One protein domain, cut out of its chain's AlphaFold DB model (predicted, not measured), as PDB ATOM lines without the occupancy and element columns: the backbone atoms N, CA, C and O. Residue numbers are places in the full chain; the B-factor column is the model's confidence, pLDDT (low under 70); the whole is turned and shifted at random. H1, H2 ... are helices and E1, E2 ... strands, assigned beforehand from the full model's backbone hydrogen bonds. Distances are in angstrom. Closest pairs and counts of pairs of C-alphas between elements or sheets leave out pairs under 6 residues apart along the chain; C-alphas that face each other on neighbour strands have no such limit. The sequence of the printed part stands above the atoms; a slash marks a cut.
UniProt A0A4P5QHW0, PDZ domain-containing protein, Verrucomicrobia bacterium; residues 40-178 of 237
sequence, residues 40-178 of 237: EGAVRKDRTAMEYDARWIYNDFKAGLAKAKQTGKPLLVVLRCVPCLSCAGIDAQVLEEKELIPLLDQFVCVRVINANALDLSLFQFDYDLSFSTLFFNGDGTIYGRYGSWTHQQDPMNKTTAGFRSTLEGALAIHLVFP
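What this domain is: This is residues 40 to 178 of the 237 residues of the protein "PDZ domain-containing protein" of Verrucomicrobia bacterium (UniProt A0A4P5QHW0). A twisted sheet of five strands forms the middle slab of the domain, with H2 laid along E3 on one face and the longest helix, H6, covering E4 and E5 on the other. H3 is on the same face as H6, the short H4 packs on H6, H1 only grazes the sheet near its E1 edge, and a long loop of residues 113 to 130 joins E3 to E4. The printed part has 139 residues with six named helices and five named strands, in the order H1 E1 H2 E2 H3 H4 E3 E4 E5 H5 H6. The sheet runs E1, E3, E2, E4, E5 and is mixed, and the class is mixed, helices and strands. The whole is compact, with a radius of gyration of the C-alphas of 14.0 A, and rounded, with spans of 39 by 29 by 29 A.

Where its parts are: In sheet order, the strands are E1, residues 56 to 58; E3, residues 108 to 112, 13.0 A from first to last C-alpha; E2, residues 75 to 80, 15.9 A; E4, residues 131 to 136, 16.9 A; and E5, residues 142 to 147, 14.9 A. C-alpha 75, where E2 begins, is at (-25.430, -19.312, 2.749). The helices are H1, residues 40 to 50, 15.5 A; H2, residues 61 to 71, 15.1 A; H3, residues 88 to 96, 12.3 A; H4, residues 101 to 104; H5, residues 149 to 153; and H6, residues 161 to 175, 21.3 A. H1 begins at C-alpha 40, (-38.798, -21.649, 27.626), and H6 ends at C-alpha 175, (-15.858, -20.560, -5.946).

How they stand to each other: The sheet is twisted, with C-alphas up to 4.0 A off its best plane; E1 and E5 are its edge strands. E3 and E2 are parallel at 21 degrees, with N 76 and O 108 2.8 A apart, within hydrogen-bond range. E1 and E3 are parallel at 35 degrees, with N 57 and O 109 at 2.9 A. E2 and E4 are antiparallel at 163 degrees, with N 77 and O 134 at 2.9 A. E4 and E5 form a hairpin, antiparallel at 166 degrees, with N 133 and O 146 at 2.9 A. There are three layers, helices on both faces of the sheet: H3 and H6 on one face, H2 on the opposite face. H2 lies over E3 at a height over the sheet of 7.1 A and runs along the strands, at 0 degrees to E3 on the local plane; their closest C-alphas are those of Ala 68 and Val 108, 5.8 A apart. H6 lies over E4 and E5 at a height of 9.4 A, also along the strands; the C-alphas of Tyr 143 and Ala 170, the closest of E5 and H6, are 6.2 A apart. H3 lies over E2 at a height of 9.9 A, only just slantwise to the strands at 32 degrees to E2 on the local plane. E1, H2, E2 form a split strand-helix-strand unit, two strands running the same way with E3 between them in the sheet; E2, H3 H4, E3 form a strand-helix-strand unit whose two strands are neighbours. Both crossovers are right-handed. H1 only grazes the sheet, with residues 46 to 50. H4 is not on the sheet but touches H6, through residues 164 to 168 of H6 alone; the closest C-alphas are those of Leu 103 and Leu 167, 6.7 A apart. H5 is not on the sheet and is close to but not clearly touching H3, with the C-alphas of Ile 90 and His 151 closest at 6.8 A. H2 and H6 are apart. Every O i to N i+4 pair is within hydrogen-bond range in H1, H2, H3, H5 and H6; H4 is too short for such a pair.

The domain as a whole: The C-alphas of Gly 41 and Val 176 are the two farthest apart, at 43.5 A. The printed part has no cut. The link from E3 to E4, with 18 residues, is long; those from E2 to H3 and from H5 to H6 are short, and the others are tight. The mean pLDDT of the printed part is 91.2, and residues 125 to 128, in the long link, are under 70.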
ATOM      1  N   GLU A  40     -38.296 -22.906  28.171       91.44
ATOM      2  CA  GLU A  40     -38.798 -21.649  27.626       91.44
ATOM      3  C   GLU A  40     -37.828 -20.498  27.906       91.44
ATOM      4  O   GLU A  40     -37.508 -19.730  26.997       91.44
ATOM      5  N   GLY A  41     -37.310 -20.409  29.135       93.62
ATOM      6  CA  GLY A  41     -36.292 -19.422  29.482       93.62
ATOM      7  C   GLY A  41     -35.037 -19.567  28.626       93.62
ATOM      8  O   GLY A  41     -34.499 -18.565  28.155       93.62
ATOM      9  N   ALA A  42     -34.609 -20.800  28.335       91.31
ATOM     10  CA  ALA A  42     -33.461 -21.046  27.469       91.31
ATOM     11  C   ALA A  42     -33.693 -20.607  26.013       91.31
ATOM     12  O   ALA A  42     -32.824 -19.953  25.438       91.31
ATOM     13  N   VAL A  43     -34.868 -20.879  25.435       92.38
ATOM     14  CA  VAL A  43     -35.232 -20.398  24.086       92.38
ATOM     15  C   VAL A  43     -35.285 -18.869  24.039       92.38
ATOM     16  O   VAL A  43     -34.751 -18.251  23.120       92.38
ATOM     17  N   ARG A  44     -35.894 -18.232  25.047       94.31
ATOM     18  CA  ARG A  44     -35.961 -16.766  25.130       94.31
ATOM     19  C   ARG A  44     -34.573 -16.144  25.275       94.31
ATOM     20  O   ARG A  44     -34.317 -15.120  24.654       94.31
ATOM     21  N   LYS A  45     -33.686 -16.764  26.057       93.44
ATOM     22  CA  LYS A  45     -32.295 -16.325  26.219       93.44
ATOM     23  C   LYS A  45     -31.515 -16.421  24.907       93.44
ATOM     24  O   LYS A  45     -30.820 -15.468  24.569       93.44
ATOM     25  N   ASP A  46     -31.650 -17.532  24.183       93.56
ATOM     26  CA  ASP A  46     -31.028 -17.712  22.863       93.56
ATOM     27  C   ASP A  46     -31.501 -16.628  21.885       93.56
ATOM     28  O   ASP A  46     -30.675 -15.953  21.276       93.56
ATOM     29  N   ARG A  47     -32.813 -16.358  21.832       94.62
ATOM     30  CA  ARG A  47     -33.358 -15.259  21.023       94.62
ATOM     31  C   ARG A  47     -32.766 -13.909  21.414       94.62
ATOM     32  O   ARG A  47     -32.266 -13.212  20.546       94.62
ATOM     33  N   THR A  48     -32.778 -13.542  22.695       95.25
ATOM     34  CA  THR A  48     -32.236 -12.245  23.140       95.25
ATOM     35  C   THR A  48     -30.761 -12.074  22.768       95.25
ATOM     36  O   THR A  48     -30.341 -10.963  22.459       95.25
ATOM     37  N   ALA A  49     -29.977 -13.156  22.788       93.56
ATOM     38  CA  ALA A  49     -28.569 -13.116  22.410       93.56
ATOM     39  C   ALA A  49     -28.353 -12.975  20.893       93.56
ATOM     40  O   ALA A  49     -27.370 -12.365  20.488       93.56
ATOM     41  N   MET A  50     -29.252 -13.527  20.068       95.00
ATOM     42  CA  MET A  50     -29.003 -13.731  18.634       95.00
ATOM     43  C   MET A  50     -29.893 -12.906  17.693       95.00
ATOM     44  O   MET A  50     -29.524 -12.717  16.539       95.00
ATOM     45  N   GLU A  51     -31.057 -12.421  18.136       93.00
ATOM     46  CA  GLU A  51     -32.070 -11.774  17.278       93.00
ATOM     47  C   GLU A  51     -31.546 -10.531  16.544       93.00
ATOM     48  O   GLU A  51     -31.958 -10.262  15.416       93.00
ATOM     49  N   TYR A  52     -30.602  -9.815  17.156       93.19
ATOM     50  CA  TYR A  52     -29.975  -8.611  16.601       93.19
ATOM     51  C   TYR A  52     -28.463  -8.767  16.408       93.19
ATOM     52  O   TYR A  52     -27.737  -7.772  16.357       93.19
ATOM     53  N   ASP A  53     -27.975 -10.005  16.334       95.62
ATOM     54  CA  ASP A  53     -26.563 -10.258  16.078       95.62
ATOM     55  C   ASP A  53     -26.157  -9.739  14.686       95.62
ATOM     56  O   ASP A  53     -26.899  -9.836  13.705       95.62
ATOM     57  N   ALA A  54     -24.959  -9.161  14.584       94.06
ATOM     58  CA  ALA A  54     -24.494  -8.554  13.338       94.06
ATOM     59  C   ALA A  54     -24.157  -9.591  12.248       94.06
ATOM     60  O   ALA A  54     -24.218  -9.279  11.052       94.06
ATOM     61  N   ARG A  55     -23.783 -10.813  12.643       95.62
ATOM     62  CA  ARG A  55     -23.391 -11.905  11.744       95.62
ATOM     63  C   ARG A  55     -24.558 -12.846  11.456       95.62
ATOM     64  O   ARG A  55     -24.719 -13.260  10.305       95.62
ATOM     65  N   TRP A  56     -25.344 -13.193  12.471       97.38
ATOM     66  CA  TRP A  56     -26.356 -14.245  12.395       97.38
ATOM     67  C   TRP A  56     -27.761 -13.697  12.154       97.38
ATOM     68  O   TRP A  56     -28.319 -12.974  12.969       97.38
ATOM     69  N   ILE A  57     -28.385 -14.128  11.060       97.06
ATOM     70  CA  ILE A  57     -29.823 -13.942  10.847       97.06
ATOM     71  C   ILE A  57     -30.567 -14.994  11.671       97.06
ATOM     72  O   ILE A  57     -30.307 -16.194  11.545       97.06
ATOM     73  N   TYR A  58     -31.509 -14.562  12.502       95.81
ATOM     74  CA  TYR A  58     -32.194 -15.440  13.443       95.81
ATOM     75  C   TYR A  58     -33.554 -15.918  12.921       95.81
ATOM     76  O   TYR A  58     -34.432 -15.112  12.634       95.81
ATOM     77  N   ASN A  59     -33.743 -17.239  12.822       93.81
ATOM     78  CA  ASN A  59     -34.976 -17.923  12.396       93.81
ATOM     79  C   ASN A  59     -35.578 -17.473  11.049       93.81
ATOM     80  O   ASN A  59     -36.724 -17.809  10.755       93.81
ATOM     81  N   ASP A  60     -34.814 -16.781  10.202       93.75
ATOM     82  CA  ASP A  60     -35.280 -16.319   8.894       93.75
ATOM     83  C   ASP A  60     -34.361 -16.797   7.764       93.75
ATOM     84  O   ASP A  60     -33.496 -16.088   7.241       93.75
ATOM     85  N   PHE A  61     -34.572 -18.051   7.364       92.06
ATOM     86  CA  PHE A  61     -33.875 -18.642   6.225       92.06
ATOM     87  C   PHE A  61     -34.161 -17.909   4.907       92.06
ATOM     88  O   PHE A  61     -33.277 -17.814   4.054       92.06
ATOM     89  N   LYS A  62     -35.369 -17.360   4.731       93.12
ATOM     90  CA  LYS A  62     -35.747 -16.669   3.490       93.12
ATOM     91  C   LYS A  62     -34.988 -15.351   3.350       93.12
ATOM     92  O   LYS A  62     -34.466 -15.076   2.269       93.12
ATOM     93  N   ALA A  63     -34.853 -14.584   4.432       95.44
ATOM     94  CA  ALA A  63     -33.980 -13.413   4.469       95.44
ATOM     95  C   ALA A  63     -32.512 -13.796   4.237       95.44
ATOM     96  O   ALA A  63     -31.804 -13.104   3.505       95.44
ATOM     97  N   GLY A  64     -32.072 -14.932   4.789       96.38
ATOM     98  CA  GLY A  64     -30.758 -15.514   4.518       96.38
ATOM     99  C   GLY A  64     -30.497 -15.750   3.031       96.38
ATOM    100  O   GLY A  64     -29.523 -15.226   2.491       96.38
ATOM    101  N   LEU A  65     -31.392 -16.466   2.343       95.81
ATOM    102  CA  LEU A  65     -31.308 -16.688   0.895       95.81
ATOM    103  C   LEU A  65     -31.313 -15.377   0.107       95.81
ATOM    104  O   LEU A  65     -30.496 -15.199  -0.796       95.81
ATOM    105  N   ALA A  66     -32.196 -14.438   0.458       97.31
ATOM    106  CA  ALA A  66     -32.263 -13.140  -0.205       97.31
ATOM    107  C   ALA A  66     -30.940 -12.366  -0.075       97.31
ATOM    108  O   ALA A  66     -30.423 -11.857  -1.071       97.31
ATOM    109  N   LYS A  67     -30.346 -12.336   1.124       98.12
ATOM    110  CA  LYS A  67     -29.050 -11.690   1.379       98.12
ATOM    111  C   LYS A  67     -27.900 -12.421   0.685       98.12
ATOM    112  O   LYS A  67     -27.015 -11.767   0.135       98.12
ATOM    113  N   ALA A  68     -27.910 -13.753   0.659       98.19
ATOM    114  CA  ALA A  68     -26.910 -14.548  -0.057       98.19
ATOM    115  C   ALA A  68     -26.945 -14.233  -1.559       98.19
ATOM    116  O   ALA A  68     -25.923 -13.899  -2.151       98.19
ATOM    117  N   LYS A  69     -28.144 -14.192  -2.153       97.25
ATOM    118  CA  LYS A  69     -28.341 -13.799  -3.552       97.25
ATOM    119  C   LYS A  69     -27.895 -12.362  -3.834       97.25
ATOM    120  O   LYS A  69     -27.286 -12.113  -4.867       97.25
ATOM    121  N   GLN A  70     -28.189 -11.426  -2.931       98.00
ATOM    122  CA  GLN A  70     -27.800 -10.021  -3.074       98.00
ATOM    123  C   GLN A  70     -26.281  -9.820  -2.989       98.00
ATOM    124  O   GLN A  70     -25.726  -9.002  -3.714       98.00
ATOM    125  N   THR A  71     -25.619 -10.531  -2.077       97.75
ATOM    126  CA  THR A  71     -24.185 -10.352  -1.792       97.75
ATOM    127  C   THR A  71     -23.284 -11.238  -2.645       97.75
ATOM    128  O   THR A  71     -22.083 -10.989  -2.703       97.75
ATOM    129  N   GLY A  72     -23.839 -12.276  -3.272       97.19
ATOM    130  CA  GLY A  72     -23.075 -13.303  -3.976       97.19
ATOM    131  C   GLY A  72     -22.303 -14.238  -3.045       97.19
ATOM    132  O   GLY A  72     -21.502 -15.017  -3.537       97.19
ATOM    133  N   LYS A  73     -22.513 -14.164  -1.724       98.31
ATOM    134  CA  LYS A  73     -21.898 -15.071  -0.747       98.31
ATOM    135  C   LYS A  73     -22.692 -16.379  -0.639       98.31
ATOM    136  O   LYS A  73     -23.919 -16.353  -0.788       98.31
ATOM    137  N   PRO A  74     -22.044 -17.504  -0.293       98.31
ATOM    138  CA  PRO A  74     -22.751 -18.717   0.084       98.31
ATOM    139  C   PRO A  74     -23.531 -18.514   1.388       98.31
ATOM    140  O   PRO A  74     -23.200 -17.671   2.225       98.31
ATOM    141  N   LEU A  75     -24.575 -19.313   1.570       98.38
ATOM    142  CA  LEU A  75     -25.430 -19.312   2.749       98.38
ATOM    143  C   LEU A  75     -25.076 -20.498   3.649       98.38
ATOM    144  O   LEU A  75     -25.136 -21.646   3.214       98.38
ATOM    145  N   LEU A  76     -24.762 -20.221   4.910       98.19
ATOM    146  CA  LEU A  76     -24.657 -21.203   5.983       98.19
ATOM    147  C   LEU A  76     -25.936 -21.151   6.817       98.19
ATOM    148  O   LEU A  76     -26.261 -20.112   7.391       98.19
ATOM    149  N   VAL A  77     -26.627 -22.279   6.936       96.19
ATOM    150  CA  VAL A  77     -27.773 -22.429   7.836       96.19
ATOM    151  C   VAL A  77     -27.420 -23.419   8.928       96.19
ATOM    152  O   VAL A  77     -27.173 -24.586   8.644       96.19
ATOM    153  N   VAL A  78     -27.422 -22.961  10.174       94.69
ATOM    154  CA  VAL A  78     -27.260 -23.791  11.366       94.69
ATOM    155  C   VAL A  78     -28.640 -24.120  11.918       94.69
ATOM    156  O   VAL A  78     -29.362 -23.232  12.371       94.69
ATOM    157  N   LEU A  79     -28.994 -25.401  11.890       92.56
ATOM    158  CA  LEU A  79     -30.164 -25.962  12.551       92.56
ATOM    159  C   LEU A  79     -29.771 -26.382  13.964       92.56
ATOM    160  O   LEU A  79     -28.939 -27.275  14.151       92.56
ATOM    161  N   ARG A  80     -30.385 -25.753  14.963       91.06
ATOM    162  CA  ARG A  80     -30.076 -26.016  16.365       91.06
ATOM    163  C   ARG A  80     -31.336 -26.266  17.177       91.06
ATOM    164  O   ARG A  80     -32.177 -25.392  17.320       91.06
ATOM    165  N   CYS A  81     -31.439 -27.435  17.800       88.56
ATOM    166  CA  CYS A  81     -32.528 -27.706  18.734       88.56
ATOM    167  C   CYS A  81     -32.250 -27.044  20.095       88.56
ATOM    168  O   CYS A  81     -31.563 -27.614  20.941       88.56
ATOM    169  N   VAL A  82     -32.775 -25.842  20.337       88.38
ATOM    170  CA  VAL A  82     -32.714 -25.213  21.668       88.38
ATOM    171  C   VAL A  82     -33.924 -25.675  22.493       88.38
ATOM    172  O   VAL A  82     -35.053 -25.538  22.020       88.38
ATOM    173  N   PRO A  83     -33.746 -26.223  23.712       85.44
ATOM    174  CA  PRO A  83     -32.536 -26.264  24.533       85.44
ATOM    175  C   PRO A  83     -32.059 -27.704  24.758       85.44
ATOM    176  O   PRO A  83     -31.935 -28.174  25.893       85.44
ATOM    177  N   CYS A  84     -31.881 -28.444  23.666       87.44
ATOM    178  CA  CYS A  84     -31.298 -29.777  23.715       87.44
ATOM    179  C   CYS A  84     -29.860 -29.676  24.233       87.44
ATOM    180  O   CYS A  84     -29.120 -28.794  23.810       87.44
ATOM    181  N   LEU A  85     -29.443 -30.555  25.139       87.94
ATOM    182  CA  LEU A  85     -28.059 -30.569  25.611       87.94
ATOM    183  C   LEU A  85     -27.121 -31.172  24.568       87.94
ATOM    184  O   LEU A  85     -25.985 -30.721  24.446       87.94
ATOM    185  N   SER A  86     -27.608 -32.122  23.763       85.38
ATOM    186  CA  SER A  86     -26.833 -32.726  22.680       85.38
ATOM    187  C   SER A  86     -26.272 -31.651  21.750       85.38
ATOM    188  O   SER A  86     -26.998 -30.760  21.288       85.38
ATOM    189  N   CYS A  87     -24.967 -31.755  21.493       86.44
ATOM    190  CA  CYS A  87     -24.191 -30.826  20.680       86.44
ATOM    191  C   CYS A  87     -24.111 -29.376  21.210       86.44
ATOM    192  O   CYS A  87     -23.741 -28.484  20.450       86.44
ATOM    193  N   ALA A  88     -24.424 -29.105  22.485       89.94
ATOM    194  CA  ALA A  88     -24.288 -27.758  23.051       89.94
ATOM    195  C   ALA A  88     -22.830 -27.256  23.052       89.94
ATOM    196  O   ALA A  88     -22.597 -26.064  22.858       89.94
ATOM    197  N   GLY A  89     -21.850 -28.151  23.230       90.75
ATOM    198  CA  GLY A  89     -20.426 -27.813  23.195       90.75
ATOM    199  C   GLY A  89     -19.966 -27.271  21.839       90.75
ATOM    200  O   GLY A  89     -19.379 -26.189  21.787       90.75
ATOM    201  N   ILE A  90     -20.275 -27.973  20.744       93.12
ATOM    202  CA  ILE A  90     -19.962 -27.499  19.386       93.12
ATOM    203  C   ILE A  90     -20.774 -26.259  19.009       93.12
ATOM    204  O   ILE A  90     -20.204 -25.341  18.433       93.12
ATOM    205  N   ASP A  91     -22.057 -26.181  19.382       93.69
ATOM    206  CA  ASP A  91     -22.886 -24.992  19.136       93.69
ATOM    207  C   ASP A  91     -22.239 -23.731  19.728       93.69
ATOM    208  O   ASP A  91     -22.125 -22.717  19.045       93.69
ATOM    209  N   ALA A  92     -21.720 -23.817  20.959       93.25
ATOM    210  CA  ALA A  92     -20.988 -22.716  21.580       93.25
ATOM    211  C   ALA A  92     -19.712 -22.349  20.800       93.25
ATOM    212  O   ALA A  92     -19.461 -21.172  20.556       93.25
ATOM    213  N   GLN A  93     -18.917 -23.333  20.359       94.94
ATOM    214  CA  GLN A  93     -17.696 -23.039  19.596       94.94
ATOM    215  C   GLN A  93     -17.978 -22.425  18.225       94.94
ATOM    216  O   GLN A  93     -17.265 -21.517  17.817       94.94
ATOM    217  N   VAL A  94     -19.052 -22.824  17.541       94.50
ATOM    218  CA  VAL A  94     -19.451 -22.197  16.269       94.50
ATOM    219  C   VAL A  94     -19.749 -20.701  16.432       94.50
ATOM    220  O   VAL A  94     -19.550 -19.929  15.495       94.50
ATOM    221  N   LEU A  95     -20.194 -20.281  17.618       94.06
ATOM    222  CA  LEU A  95     -20.464 -18.878  17.932       94.06
ATOM    223  C   LEU A  95     -19.223 -18.126  18.453       94.06
ATOM    224  O   LEU A  95     -19.078 -16.937  18.173       94.06
ATOM    225  N   GLU A  96     -18.337 -18.793  19.196       93.50
ATOM    226  CA  GLU A  96     -17.279 -18.142  19.990       93.50
ATOM    227  C   GLU A  96     -15.854 -18.328  19.441       93.50
ATOM    228  O   GLU A  96     -14.960 -17.529  19.742       93.50
ATOM    229  N   GLU A  97     -15.602 -19.382  18.665       95.44
ATOM    230  CA  GLU A  97     -14.252 -19.759  18.263       95.44
ATOM    231  C   GLU A  97     -13.672 -18.784  17.234       95.44
ATOM    232  O   GLU A  97     -14.162 -18.620  16.114       95.44
ATOM    233  N   LYS A  98     -12.549 -18.163  17.601       95.56
ATOM    234  CA  LYS A  98     -11.907 -17.128  16.787       95.56
ATOM    235  C   LYS A  98     -11.368 -17.647  15.458       95.56
ATOM    236  O   LYS A  98     -11.348 -16.893  14.492       95.56
ATOM    237  N   GLU A  99     -10.946 -18.908  15.394       94.62
ATOM    238  CA  GLU A  99     -10.416 -19.503  14.162       94.62
ATOM    239  C   GLU A  99     -11.488 -19.699  13.085       94.62
ATOM    240  O   GLU A  99     -11.167 -19.696  11.899       94.62
ATOM    241  N   LEU A 100     -12.762 -19.810  13.476       96.69
ATOM    242  CA  LEU A 100     -13.870 -19.939  12.530       96.69
ATOM    243  C   LEU A 100     -14.291 -18.592  11.939       96.69
ATOM    244  O   LEU A 100     -14.834 -18.560  10.836       96.69
ATOM    245  N   ILE A 101     -14.022 -17.477  12.628       96.12
ATOM    246  CA  ILE A 101     -14.463 -16.130  12.229       96.12
ATOM    247  C   ILE A 101     -14.110 -15.793  10.766       96.12
ATOM    248  O   ILE A 101     -15.028 -15.432  10.029       96.12
ATOM    249  N   PRO A 102     -12.857 -15.958  10.292       97.44
ATOM    250  CA  PRO A 102     -12.501 -15.611   8.913       97.44
ATOM    251  C   PRO A 102     -13.244 -16.437   7.856       97.44
ATOM    252  O   PRO A 102     -13.462 -15.968   6.738       97.44
ATOM    253  N   LEU A 103     -13.629 -17.672   8.188       97.75
ATOM    254  CA  LEU A 103     -14.442 -18.511   7.309       97.75
ATOM    255  C   LEU A 103     -15.902 -18.064   7.359       97.75
ATOM    256  O   LEU A 103     -16.496 -17.827   6.314       97.75
ATOM    257  N   LEU A 104     -16.464 -17.876   8.556       98.06
ATOM    258  CA  LEU A 104     -17.856 -17.459   8.748       98.06
ATOM    259  C   LEU A 104     -18.161 -16.095   8.113       98.06
ATOM    260  O   LEU A 104     -19.245 -15.913   7.566       98.06
ATOM    261  N   ASP A 105     -17.208 -15.159   8.108       97.50
ATOM    262  CA  ASP A 105     -17.373 -13.843   7.471       97.50
ATOM    263  C   ASP A 105     -17.532 -13.929   5.938       97.50
ATOM    264  O   ASP A 105     -18.025 -12.987   5.299       97.50
ATOM    265  N   GLN A 106     -17.169 -15.062   5.331       98.38
ATOM    266  CA  GLN A 106     -17.388 -15.340   3.909       98.38
ATOM    267  C   GLN A 106     -18.792 -15.884   3.619       98.38
ATOM    268  O   GLN A 106     -19.200 -15.882   2.462       98.38
ATOM    269  N   PHE A 107     -19.562 -16.266   4.640       98.62
ATOM    270  CA  PHE A 107     -20.937 -16.735   4.495       98.62
ATOM    271  C   PHE A 107     -21.950 -15.661   4.902       98.62
ATOM    272  O   PHE A 107     -21.698 -14.785   5.730       98.62
ATOM    273  N   VAL A 108     -23.161 -15.772   4.362       98.62
ATOM    274  CA  VAL A 108     -24.354 -15.302   5.069       98.62
ATOM    275  C   VAL A 108     -24.724 -16.380   6.080       98.62
ATOM    276  O   VAL A 108     -24.975 -17.514   5.692       98.62
ATOM    277  N   CYS A 109     -24.740 -16.047   7.368       98.38
ATOM    278  CA  CYS A 109     -25.003 -17.010   8.434       98.38
ATOM    279  C   CYS A 109     -26.449 -16.892   8.931       98.38
ATOM    280  O   CYS A 109     -26.923 -15.796   9.231       98.38
ATOM    281  N   VAL A 110     -27.147 -18.021   9.043       97.19
ATOM    282  CA  VAL A 110     -28.511 -18.112   9.576       97.19
ATOM    283  C   VAL A 110     -28.539 -19.141  10.695       97.19
ATOM    284  O   VAL A 110     -28.088 -20.268  10.507       97.19
ATOM    285  N   ARG A 111     -29.107 -18.781  11.845       95.88
ATOM    286  CA  ARG A 111     -29.391 -19.706  12.946       95.88
ATOM    287  C   ARG A 111     -30.888 -19.974  12.982       95.88
ATOM    288  O   ARG A 111     -31.670 -19.059  13.218       95.88
ATOM    289  N   VAL A 112     -31.289 -21.221  12.771       93.44
ATOM    290  CA  VAL A 112     -32.683 -21.662  12.843       93.44
ATOM    291  C   VAL A 112     -32.830 -22.601  14.030       93.44
ATOM    292  O   VAL A 112     -32.232 -23.675  14.067       93.44
ATOM    293  N   ILE A 113     -33.646 -22.193  14.998       91.31
ATOM    294  CA  ILE A 113     -33.980 -22.992  16.180       91.31
ATOM    295  C   ILE A 113     -35.423 -23.499  16.180       91.31
ATOM    296  O   ILE A 113     -35.785 -24.359  16.981       91.31
ATOM    297  N   ASN A 114     -36.255 -22.967  15.283       85.88
ATOM    298  CA  ASN A 114     -37.634 -23.387  15.094       85.88
ATOM    299  C   ASN A 114     -37.833 -23.891  13.660       85.88
ATOM    300  O   ASN A 114     -37.725 -23.126  12.704       85.88
ATOM    301  N   ALA A 115     -38.148 -25.179  13.521       78.75
ATOM    302  CA  ALA A 115     -38.310 -25.836  12.228       78.75
ATOM    303  C   ALA A 115     -39.741 -25.766  11.656       78.75
ATOM    304  O   ALA A 115     -39.965 -26.245  10.550       78.75
ATOM    305  N   ASN A 116     -40.711 -25.157  12.351       81.38
ATOM    306  CA  ASN A 116     -42.120 -25.164  11.927       81.38
ATOM    307  C   ASN A 116     -42.351 -24.543  10.541       81.38
ATOM    308  O   ASN A 116     -43.310 -24.895   9.861       81.38
ATOM    309  N   ALA A 117     -41.498 -23.601  10.136       71.44
ATOM    310  CA  ALA A 117     -41.586 -22.904   8.853       71.44
ATOM    311  C   ALA A 117     -40.502 -23.348   7.853       71.44
ATOM    312  O   ALA A 117     -40.270 -22.660   6.855       71.44
ATOM    313  N   LEU A 118     -39.806 -24.456   8.131       81.69
ATOM    314  CA  LEU A 118     -38.717 -24.943   7.296       81.69
ATOM    315  C   LEU A 118     -39.266 -25.626   6.039       81.69
ATOM    316  O   LEU A 118     -40.175 -26.451   6.107       81.69
ATOM    317  N   ASP A 119     -38.695 -25.297   4.882       83.25
ATOM    318  CA  ASP A 119     -39.043 -25.956   3.626       83.25
ATOM    319  C   ASP A 119     -38.370 -27.335   3.552       83.25
ATOM    320  O   ASP A 119     -37.186 -27.448   3.236       83.25
ATOM    321  N   LEU A 120     -39.127 -28.395   3.837       82.12
ATOM    322  CA  LEU A 120     -38.617 -29.771   3.848       82.12
ATOM    323  C   LEU A 120     -38.197 -30.290   2.464       82.12
ATOM    324  O   LEU A 120     -37.514 -31.309   2.382       82.12
ATOM    325  N   SER A 121     -38.565 -29.603   1.375       81.12
ATOM    326  CA  SER A 121     -38.045 -29.938   0.046       81.12
ATOM    327  C   SER A 121     -36.572 -29.538  -0.121       81.12
ATOM    328  O   SER A 121     -35.863 -30.137  -0.929       81.12
ATOM    329  N   LEU A 122     -36.105 -28.565   0.669       79.88
ATOM    330  CA  LEU A 122     -34.722 -28.080   0.691       79.88
ATOM    331  C   LEU A 122     -33.951 -28.610   1.903       79.88
ATOM    332  O   LEU A 122     -32.770 -28.932   1.811       79.88
ATOM    333  N   PHE A 123     -34.618 -28.723   3.046       81.12
ATOM    334  CA  PHE A 123     -34.025 -29.218   4.277       81.12
ATOM    335  C   PHE A 123     -34.423 -30.668   4.503       81.12
ATOM    336  O   PHE A 123     -35.427 -30.956   5.154       81.12
ATOM    337  N   GLN A 124     -33.597 -31.592   4.009       70.50
ATOM    338  CA  GLN A 124     -33.653 -32.979   4.460       70.50
ATOM    339  C   GLN A 124     -33.171 -33.039   5.912       70.50
ATOM    340  O   GLN A 124     -31.978 -33.157   6.186       70.50
ATOM    341  N   PHE A 125     -34.119 -32.860   6.830       65.94
ATOM    342  CA  PHE A 125     -33.869 -32.830   8.261       65.94
ATOM    343  C   PHE A 125     -33.411 -34.208   8.743       65.94
ATOM    344  O   PHE A 125     -34.111 -35.205   8.561       65.94
ATOM    345  N   ASP A 126     -32.227 -34.249   9.349       68.88
ATOM    346  CA  ASP A 126     -31.710 -35.433  10.022       68.88
ATOM    347  C   ASP A 126     -32.294 -35.474  11.438       68.88
ATOM    348  O   ASP A 126     -31.942 -34.657  12.291       68.88
ATOM    349  N   TYR A 127     -33.232 -36.395  11.666       67.00
ATOM    350  CA  TYR A 127     -33.938 -36.527  12.943       67.00
ATOM    351  C   TYR A 127     -33.025 -36.947  14.092       67.00
ATOM    352  O   TYR A 127     -33.393 -36.755  15.253       67.00
ATOM    353  N   ASP A 128     -31.844 -37.473  13.781       65.88
ATOM    354  CA  ASP A 128     -30.928 -37.963  14.792       65.88
ATOM    355  C   ASP A 128     -30.004 -36.854  15.303       65.88
ATOM    356  O   ASP A 128     -29.481 -36.973  16.402       65.88
ATOM    357  N   LEU A 129     -29.846 -35.721  14.606       71.06
ATOM    358  CA  LEU A 129     -28.866 -34.693  14.976       71.06
ATOM    359  C   LEU A 129     -29.495 -33.426  15.578       71.06
ATOM    360  O   LEU A 129     -30.243 -32.690  14.945       71.06
ATOM    361  N   SER A 130     -29.090 -33.093  16.809       79.69
ATOM    362  CA  SER A 130     -29.512 -31.857  17.506       79.69
ATOM    363  C   SER A 130     -28.753 -30.590  17.078       79.69
ATOM    364  O   SER A 130     -29.120 -29.478  17.484       79.69
ATOM    365  N   PHE A 131     -27.693 -30.770  16.291       89.75
ATOM    366  CA  PHE A 131     -26.939 -29.738  15.587       89.75
ATOM    367  C   PHE A 131     -26.635 -30.261  14.184       89.75
ATOM    368  O   PHE A 131     -25.979 -31.295  14.033       89.75
ATOM    369  N   SER A 132     -27.095 -29.543  13.169       90.62
ATOM    370  CA  SER A 132     -26.762 -29.812  11.774       90.62
ATOM    371  C   SER A 132     -26.610 -28.494  11.039       90.62
ATOM    372  O   SER A 132     -27.272 -27.512  11.371       90.62
ATOM    373  N   THR A 133     -25.741 -28.455  10.039       93.44
ATOM    374  CA  THR A 133     -25.623 -27.291   9.169       93.44
ATOM    375  C   THR A 133     -25.824 -27.687   7.725       93.44
ATOM    376  O   THR A 133     -25.440 -28.778   7.310       93.44
ATOM    377  N   LEU A 134     -26.420 -26.791   6.952       94.44
ATOM    378  CA  LEU A 134     -26.561 -26.929   5.513       94.44
ATOM    379  C   LEU A 134     -25.938 -25.714   4.839       94.44
ATOM    380  O   LEU A 134     -26.030 -24.590   5.341       94.44
ATOM    381  N   PHE A 135     -25.305 -25.959   3.701       96.19
ATOM    382  CA  PHE A 135     -24.617 -24.946   2.914       96.19
ATOM    383  C   PHE A 135     -25.342 -24.794   1.585       96.19
ATOM    384  O   PHE A 135     -25.626 -25.797   0.931       96.19
ATOM    385  N   PHE A 136     -25.633 -23.562   1.179       95.50
ATOM    386  CA  PHE A 136     -26.357 -23.279  -0.055       95.50
ATOM    387  C   PHE A 136     -25.658 -22.210  -0.886       95.50
ATOM    388  O   PHE A 136     -24.995 -21.310  -0.369       95.50
ATOM    389  N   ASN A 137     -25.908 -22.251  -2.184       95.69
ATOM    390  CA  ASN A 137     -25.818 -21.079  -3.030       95.69
ATOM    391  C   ASN A 137     -26.986 -20.108  -2.754       95.69
ATOM    392  O   ASN A 137     -28.047 -20.511  -2.273       95.69
ATOM    393  N   GLY A 138     -26.851 -18.847  -3.174       94.12
ATOM    394  CA  GLY A 138     -27.932 -17.855  -3.107       94.12
ATOM    395  C   GLY A 138     -29.177 -18.184  -3.949       94.12
ATOM    396  O   GLY A 138     -30.233 -17.597  -3.727       94.12
ATOM    397  N   ASP A 139     -29.094 -19.123  -4.902       92.38
ATOM    398  CA  ASP A 139     -30.258 -19.634  -5.648       92.38
ATOM    399  C   ASP A 139     -30.985 -20.804  -4.954       92.38
ATOM    400  O   ASP A 139     -31.971 -21.306  -5.491       92.38
ATOM    401  N   GLY A 140     -30.521 -21.232  -3.773       90.69
ATOM    402  CA  GLY A 140     -31.069 -22.370  -3.031       90.69
ATOM    403  C   GLY A 140     -30.457 -23.726  -3.395       90.69
ATOM    404  O   GLY A 140     -30.844 -24.734  -2.808       90.69
ATOM    405  N   THR A 141     -29.489 -23.784  -4.317       90.69
ATOM    406  CA  THR A 141     -28.728 -25.018  -4.583       90.69
ATOM    407  C   THR A 141     -27.941 -25.442  -3.343       90.69
ATOM    408  O   THR A 141     -27.158 -24.652  -2.826       90.69
ATOM    409  N   ILE A 142     -28.105 -26.682  -2.881       90.94
ATOM    410  CA  ILE A 142     -27.378 -27.227  -1.723       90.94
ATOM    411  C   ILE A 142     -25.958 -27.633  -2.140       90.94
ATOM    412  O   ILE A 142     -25.779 -28.330  -3.136       90.94
ATOM    413  N   TYR A 143     -24.959 -27.229  -1.358       91.50
ATOM    414  CA  TYR A 143     -23.565 -27.670  -1.495       91.50
ATOM    415  C   TYR A 143     -23.233 -28.872  -0.626       91.50
ATOM    416  O   TYR A 143     -22.389 -29.682  -0.990       91.50
ATOM    417  N   GLY A 144     -23.895 -29.001   0.518       89.94
ATOM    418  CA  GLY A 144     -23.690 -30.124   1.413       89.94
ATOM    419  C   GLY A 144     -24.296 -29.880   2.781       89.94
ATOM    420  O   GLY A 144     -24.954 -28.862   3.026       89.94
ATOM    421  N   ARG A 145     -24.044 -30.830   3.677       91.81
ATOM    422  CA  ARG A 145     -24.464 -30.776   5.073       91.81
ATOM    423  C   ARG A 145     -23.323 -31.185   5.991       91.81
ATOM    424  O   ARG A 145     -22.510 -32.027   5.625       91.81
ATOM    425  N   TYR A 146     -23.317 -30.637   7.194       92.12
ATOM    426  CA  TYR A 146     -22.471 -31.094   8.283       92.12
ATOM    427  C   TYR A 146     -23.333 -31.546   9.459       92.12
ATOM    428  O   TYR A 146     -24.397 -30.993   9.751       92.12
ATOM    429  N   GLY A 147     -22.842 -32.569  10.137       88.38
ATOM    430  CA  GLY A 147     -23.439 -33.182  11.305       88.38
ATOM    431  C   GLY A 147     -22.390 -34.040  11.990       88.38
ATOM    432  O   GLY A 147     -21.453 -34.508  11.344       88.38
ATOM    433  N   SER A 148     -22.503 -34.233  13.301       82.69
ATOM    434  CA  SER A 148     -21.505 -35.012  14.027       82.69
ATOM    435  C   SER A 148     -22.117 -35.850  15.136       82.69
ATOM    436  O   SER A 148     -22.584 -35.334  16.150       82.69
ATOM    437  N   TRP A 149     -22.014 -37.165  14.955       83.81
ATOM    438  CA  TRP A 149     -22.381 -38.168  15.950       83.81
ATOM    439  C   TRP A 149     -21.532 -38.076  17.218       83.81
ATOM    440  O   TRP A 149     -22.035 -38.298  18.315       83.81
ATOM    441  N   THR A 150     -20.257 -37.700  17.097       85.12
ATOM    442  CA  THR A 150     -19.362 -37.555  18.252       85.12
ATOM    443  C   THR A 150     -19.868 -36.486  19.221       85.12
ATOM    444  O   THR A 150     -19.880 -36.717  20.424       85.12
ATOM    445  N   HIS A 151     -20.357 -35.354  18.707       83.56
ATOM    446  CA  HIS A 151     -20.933 -34.274  19.521       83.56
ATOM    447  C   HIS A 151     -22.304 -34.619  20.111       83.56
ATOM    448  O   HIS A 151     -22.743 -34.017  21.092       83.56
ATOM    449  N   GLN A 152     -23.001 -35.577  19.503       80.38
ATOM    450  CA  GLN A 152     -24.253 -36.088  20.038       80.38
ATOM    451  C   GLN A 152     -24.012 -37.063  21.195       80.38
ATOM    452  O   GLN A 152     -24.743 -37.014  22.182       80.38
ATOM    453  N   GLN A 153     -22.994 -37.922  21.077       84.56
ATOM    454  CA  GLN A 153     -22.596 -38.868  22.125       84.56
ATOM    455  C   GLN A 153     -21.911 -38.176  23.306       84.56
ATOM    456  O   GLN A 153     -22.151 -38.552  24.450       84.56
ATOM    457  N   ASP A 154     -21.093 -37.158  23.032       87.38
ATOM    458  CA  ASP A 154     -20.507 -36.274  24.035       87.38
ATOM    459  C   ASP A 154     -21.003 -34.834  23.814       87.38
ATOM    460  O   ASP A 154     -20.399 -34.075  23.046       87.38
ATOM    461  N   PRO A 155     -22.095 -34.438  24.499       84.12
ATOM    462  CA  PRO A 155     -22.661 -33.093  24.432       84.12
ATOM    463  C   PRO A 155     -21.673 -31.962  24.736       84.12
ATOM    464  O   PRO A 155     -21.895 -30.827  24.308       84.12
ATOM    465  N   MET A 156     -20.607 -32.261  25.488       84.81
ATOM    466  CA  MET A 156     -19.590 -31.303  25.917       84.81
ATOM    467  C   MET A 156     -18.379 -31.268  24.990       84.81
ATOM    468  O   MET A 156     -17.510 -30.415  25.185       84.81
ATOM    469  N   ASN A 157     -18.323 -32.138  23.979       88.31
ATOM    470  CA  ASN A 157     -17.297 -32.067  22.959       88.31
ATOM    471  C   ASN A 157     -17.401 -30.724  22.217       88.31
ATOM    472  O   ASN A 157     -18.487 -30.234  21.898       88.31
ATOM    473  N   LYS A 158     -16.246 -30.112  21.985       92.56
ATOM    474  CA  LYS A 158     -16.073 -28.770  21.421       92.56
ATOM    475  C   LYS A 158     -15.263 -28.793  20.126       92.56
ATOM    476  O   LYS A 158     -14.811 -27.755  19.669       92.56
ATOM    477  N   THR A 159     -15.008 -29.967  19.558       93.69
ATOM    478  CA  THR A 159     -14.082 -30.104  18.433       93.69
ATOM    479  C   THR A 159     -14.706 -29.577  17.146       93.69
ATOM    480  O   THR A 159     -15.662 -30.137  16.622       93.69
ATOM    481  N   THR A 160     -14.108 -28.551  16.557       95.25
ATOM    482  CA  THR A 160     -14.624 -27.909  15.338       95.25
ATOM    483  C   THR A 160     -13.836 -28.253  14.083       95.25
ATOM    484  O   THR A 160     -14.231 -27.838  12.999       95.25
ATOM    485  N   ALA A 161     -12.781 -29.070  14.171       94.25
ATOM    486  CA  ALA A 161     -11.929 -29.413  13.027       94.25
ATOM    487  C   ALA A 161     -12.724 -29.923  11.805       94.25
ATOM    488  O   ALA A 161     -12.515 -29.460  10.686       94.25
ATOM    489  N   GLY A 162     -13.697 -30.819  12.020       92.62
ATOM    490  CA  GLY A 162     -14.571 -31.301  10.944       92.62
ATOM    491  C   GLY A 162     -15.511 -30.220  10.394       92.62
ATOM    492  O   GLY A 162     -15.758 -30.161   9.191       92.62
ATOM    493  N   PHE A 163     -16.006 -29.334  11.263       96.00
ATOM    494  CA  PHE A 163     -16.852 -28.213  10.854       96.00
ATOM    495  C   PHE A 163     -16.067 -27.196  10.017       96.00
ATOM    496  O   PHE A 163     -16.515 -26.812   8.940       96.00
ATOM    497  N   ARG A 164     -14.851 -26.845  10.453       96.88
ATOM    498  CA  ARG A 164     -13.904 -26.004   9.715       96.88
ATOM    499  C   ARG A 164     -13.599 -26.571   8.330       96.88
ATOM    500  O   ARG A 164     -13.750 -25.860   7.344       96.88
ATOM    501  N   SER A 165     -13.244 -27.854   8.252       95.56
ATOM    502  CA  SER A 165     -12.982 -28.519   6.969       95.56
ATOM    503  C   SER A 165     -14.204 -28.477   6.043       95.56
ATOM    504  O   SER A 165     -14.067 -28.265   4.840       95.56
ATOM    505  N   THR A 166     -15.418 -28.578   6.597       96.00
ATOM    506  CA  THR A 166     -16.645 -28.479   5.795       96.00
ATOM    507  C   THR A 166     -16.923 -27.048   5.323       96.00
ATOM    508  O   THR A 166     -17.363 -26.864   4.190       96.00
ATOM    509  N   LEU A 167     -16.636 -26.024   6.139       97.88
ATOM    510  CA  LEU A 167     -16.700 -24.617   5.714       97.88
ATOM    511  C   LEU A 167     -15.758 -24.356   4.531       97.88
ATOM    512  O   LEU A 167     -16.171 -23.769   3.533       97.88
ATOM    513  N   GLU A 168     -14.513 -24.827   4.628       97.25
ATOM    514  CA  GLU A 168     -13.510 -24.719   3.563       97.25
ATOM    515  C   GLU A 168     -13.979 -25.437   2.283       97.25
ATOM    516  O   GLU A 168     -13.941 -24.855   1.197       97.25
ATOM    517  N   GLY A 169     -14.521 -26.654   2.408       94.94
ATOM    518  CA  GLY A 169     -15.094 -27.402   1.285       94.94
ATOM    519  C   GLY A 169     -16.288 -26.696   0.628       94.94
ATOM    520  O   GLY A 169     -16.362 -26.609  -0.598       94.94
ATOM    521  N   ALA A 170     -17.199 -26.123   1.420       96.38
ATOM    522  CA  ALA A 170     -18.340 -25.372   0.899       96.38
ATOM    523  C   ALA A 170     -17.903 -24.103   0.145       96.38
ATOM    524  O   ALA A 170     -18.466 -23.796  -0.907       96.38
ATOM    525  N   LEU A 171     -16.878 -23.393   0.634       97.44
ATOM    526  CA  LEU A 171     -16.287 -22.252  -0.077       97.44
ATOM    527  C   LEU A 171     -15.626 -22.689  -1.388       97.44
ATOM    528  O   LEU A 171     -15.836 -22.045  -2.415       97.44
ATOM    529  N   ALA A 172     -14.889 -23.803  -1.384       93.81
ATOM    530  CA  ALA A 172     -14.283 -24.356  -2.593       93.81
ATOM    531  C   ALA A 172     -15.335 -24.714  -3.659       93.81
ATOM    532  O   ALA A 172     -15.167 -24.363  -4.827       93.81
ATOM    533  N   ILE A 173     -16.451 -25.337  -3.263       91.94
ATOM    534  CA  ILE A 173     -17.584 -25.630  -4.159       91.94
ATOM    535  C   ILE A 173     -18.207 -24.336  -4.697       91.94
ATOM    536  O   ILE A 173     -18.520 -24.255  -5.888       91.94
ATOM    537  N   HIS A 174     -18.385 -23.329  -3.839       95.25
ATOM    538  CA  HIS A 174     -18.985 -22.050  -4.216       95.25
ATOM    539  C   HIS A 174     -18.129 -21.274  -5.228       95.25
ATOM    540  O   HIS A 174     -18.670 -20.745  -6.195       95.25
ATOM    541  N   LEU A 175     -16.800 -21.263  -5.061       92.94
ATOM    542  CA  LEU A 175     -15.858 -20.560  -5.946       92.94
ATOM    543  C   LEU A 175     -15.960 -20.987  -7.416       92.94
ATOM    544  O   LEU A 175     -15.733 -20.175  -8.311       92.94
ATOM    545  N   VAL A 176     -16.293 -22.253  -7.671       88.56
ATOM    546  CA  VAL A 176     -16.420 -22.809  -9.028       88.56
ATOM    547  C   VAL A 176     -17.879 -22.948  -9.483       88.56
ATOM    548  O   VAL A 176     -18.146 -23.504 -10.552       88.56
ATOM    549  N   PHE A 177     -18.845 -22.456  -8.704       87.69
ATOM    550  CA  PHE A 177     -20.263 -22.477  -9.061       87.69
ATOM    551  C   PHE A 177     -20.619 -21.318 -10.014       87.69
ATOM    552  O   PHE A 177     -20.135 -20.205  -9.823       87.69
ATOM    553  N   PRO A 178     -21.480 -21.514 -11.038       87.38
ATOM    554  CA  PRO A 178     -22.211 -22.733 -11.397       87.38
ATOM    555  C   PRO A 178     -21.466 -23.654 -12.373       87.38
ATOM    556  O   PRO A 178     -22.074 -24.585 -12.893       87.38
TER     557      PRO A 178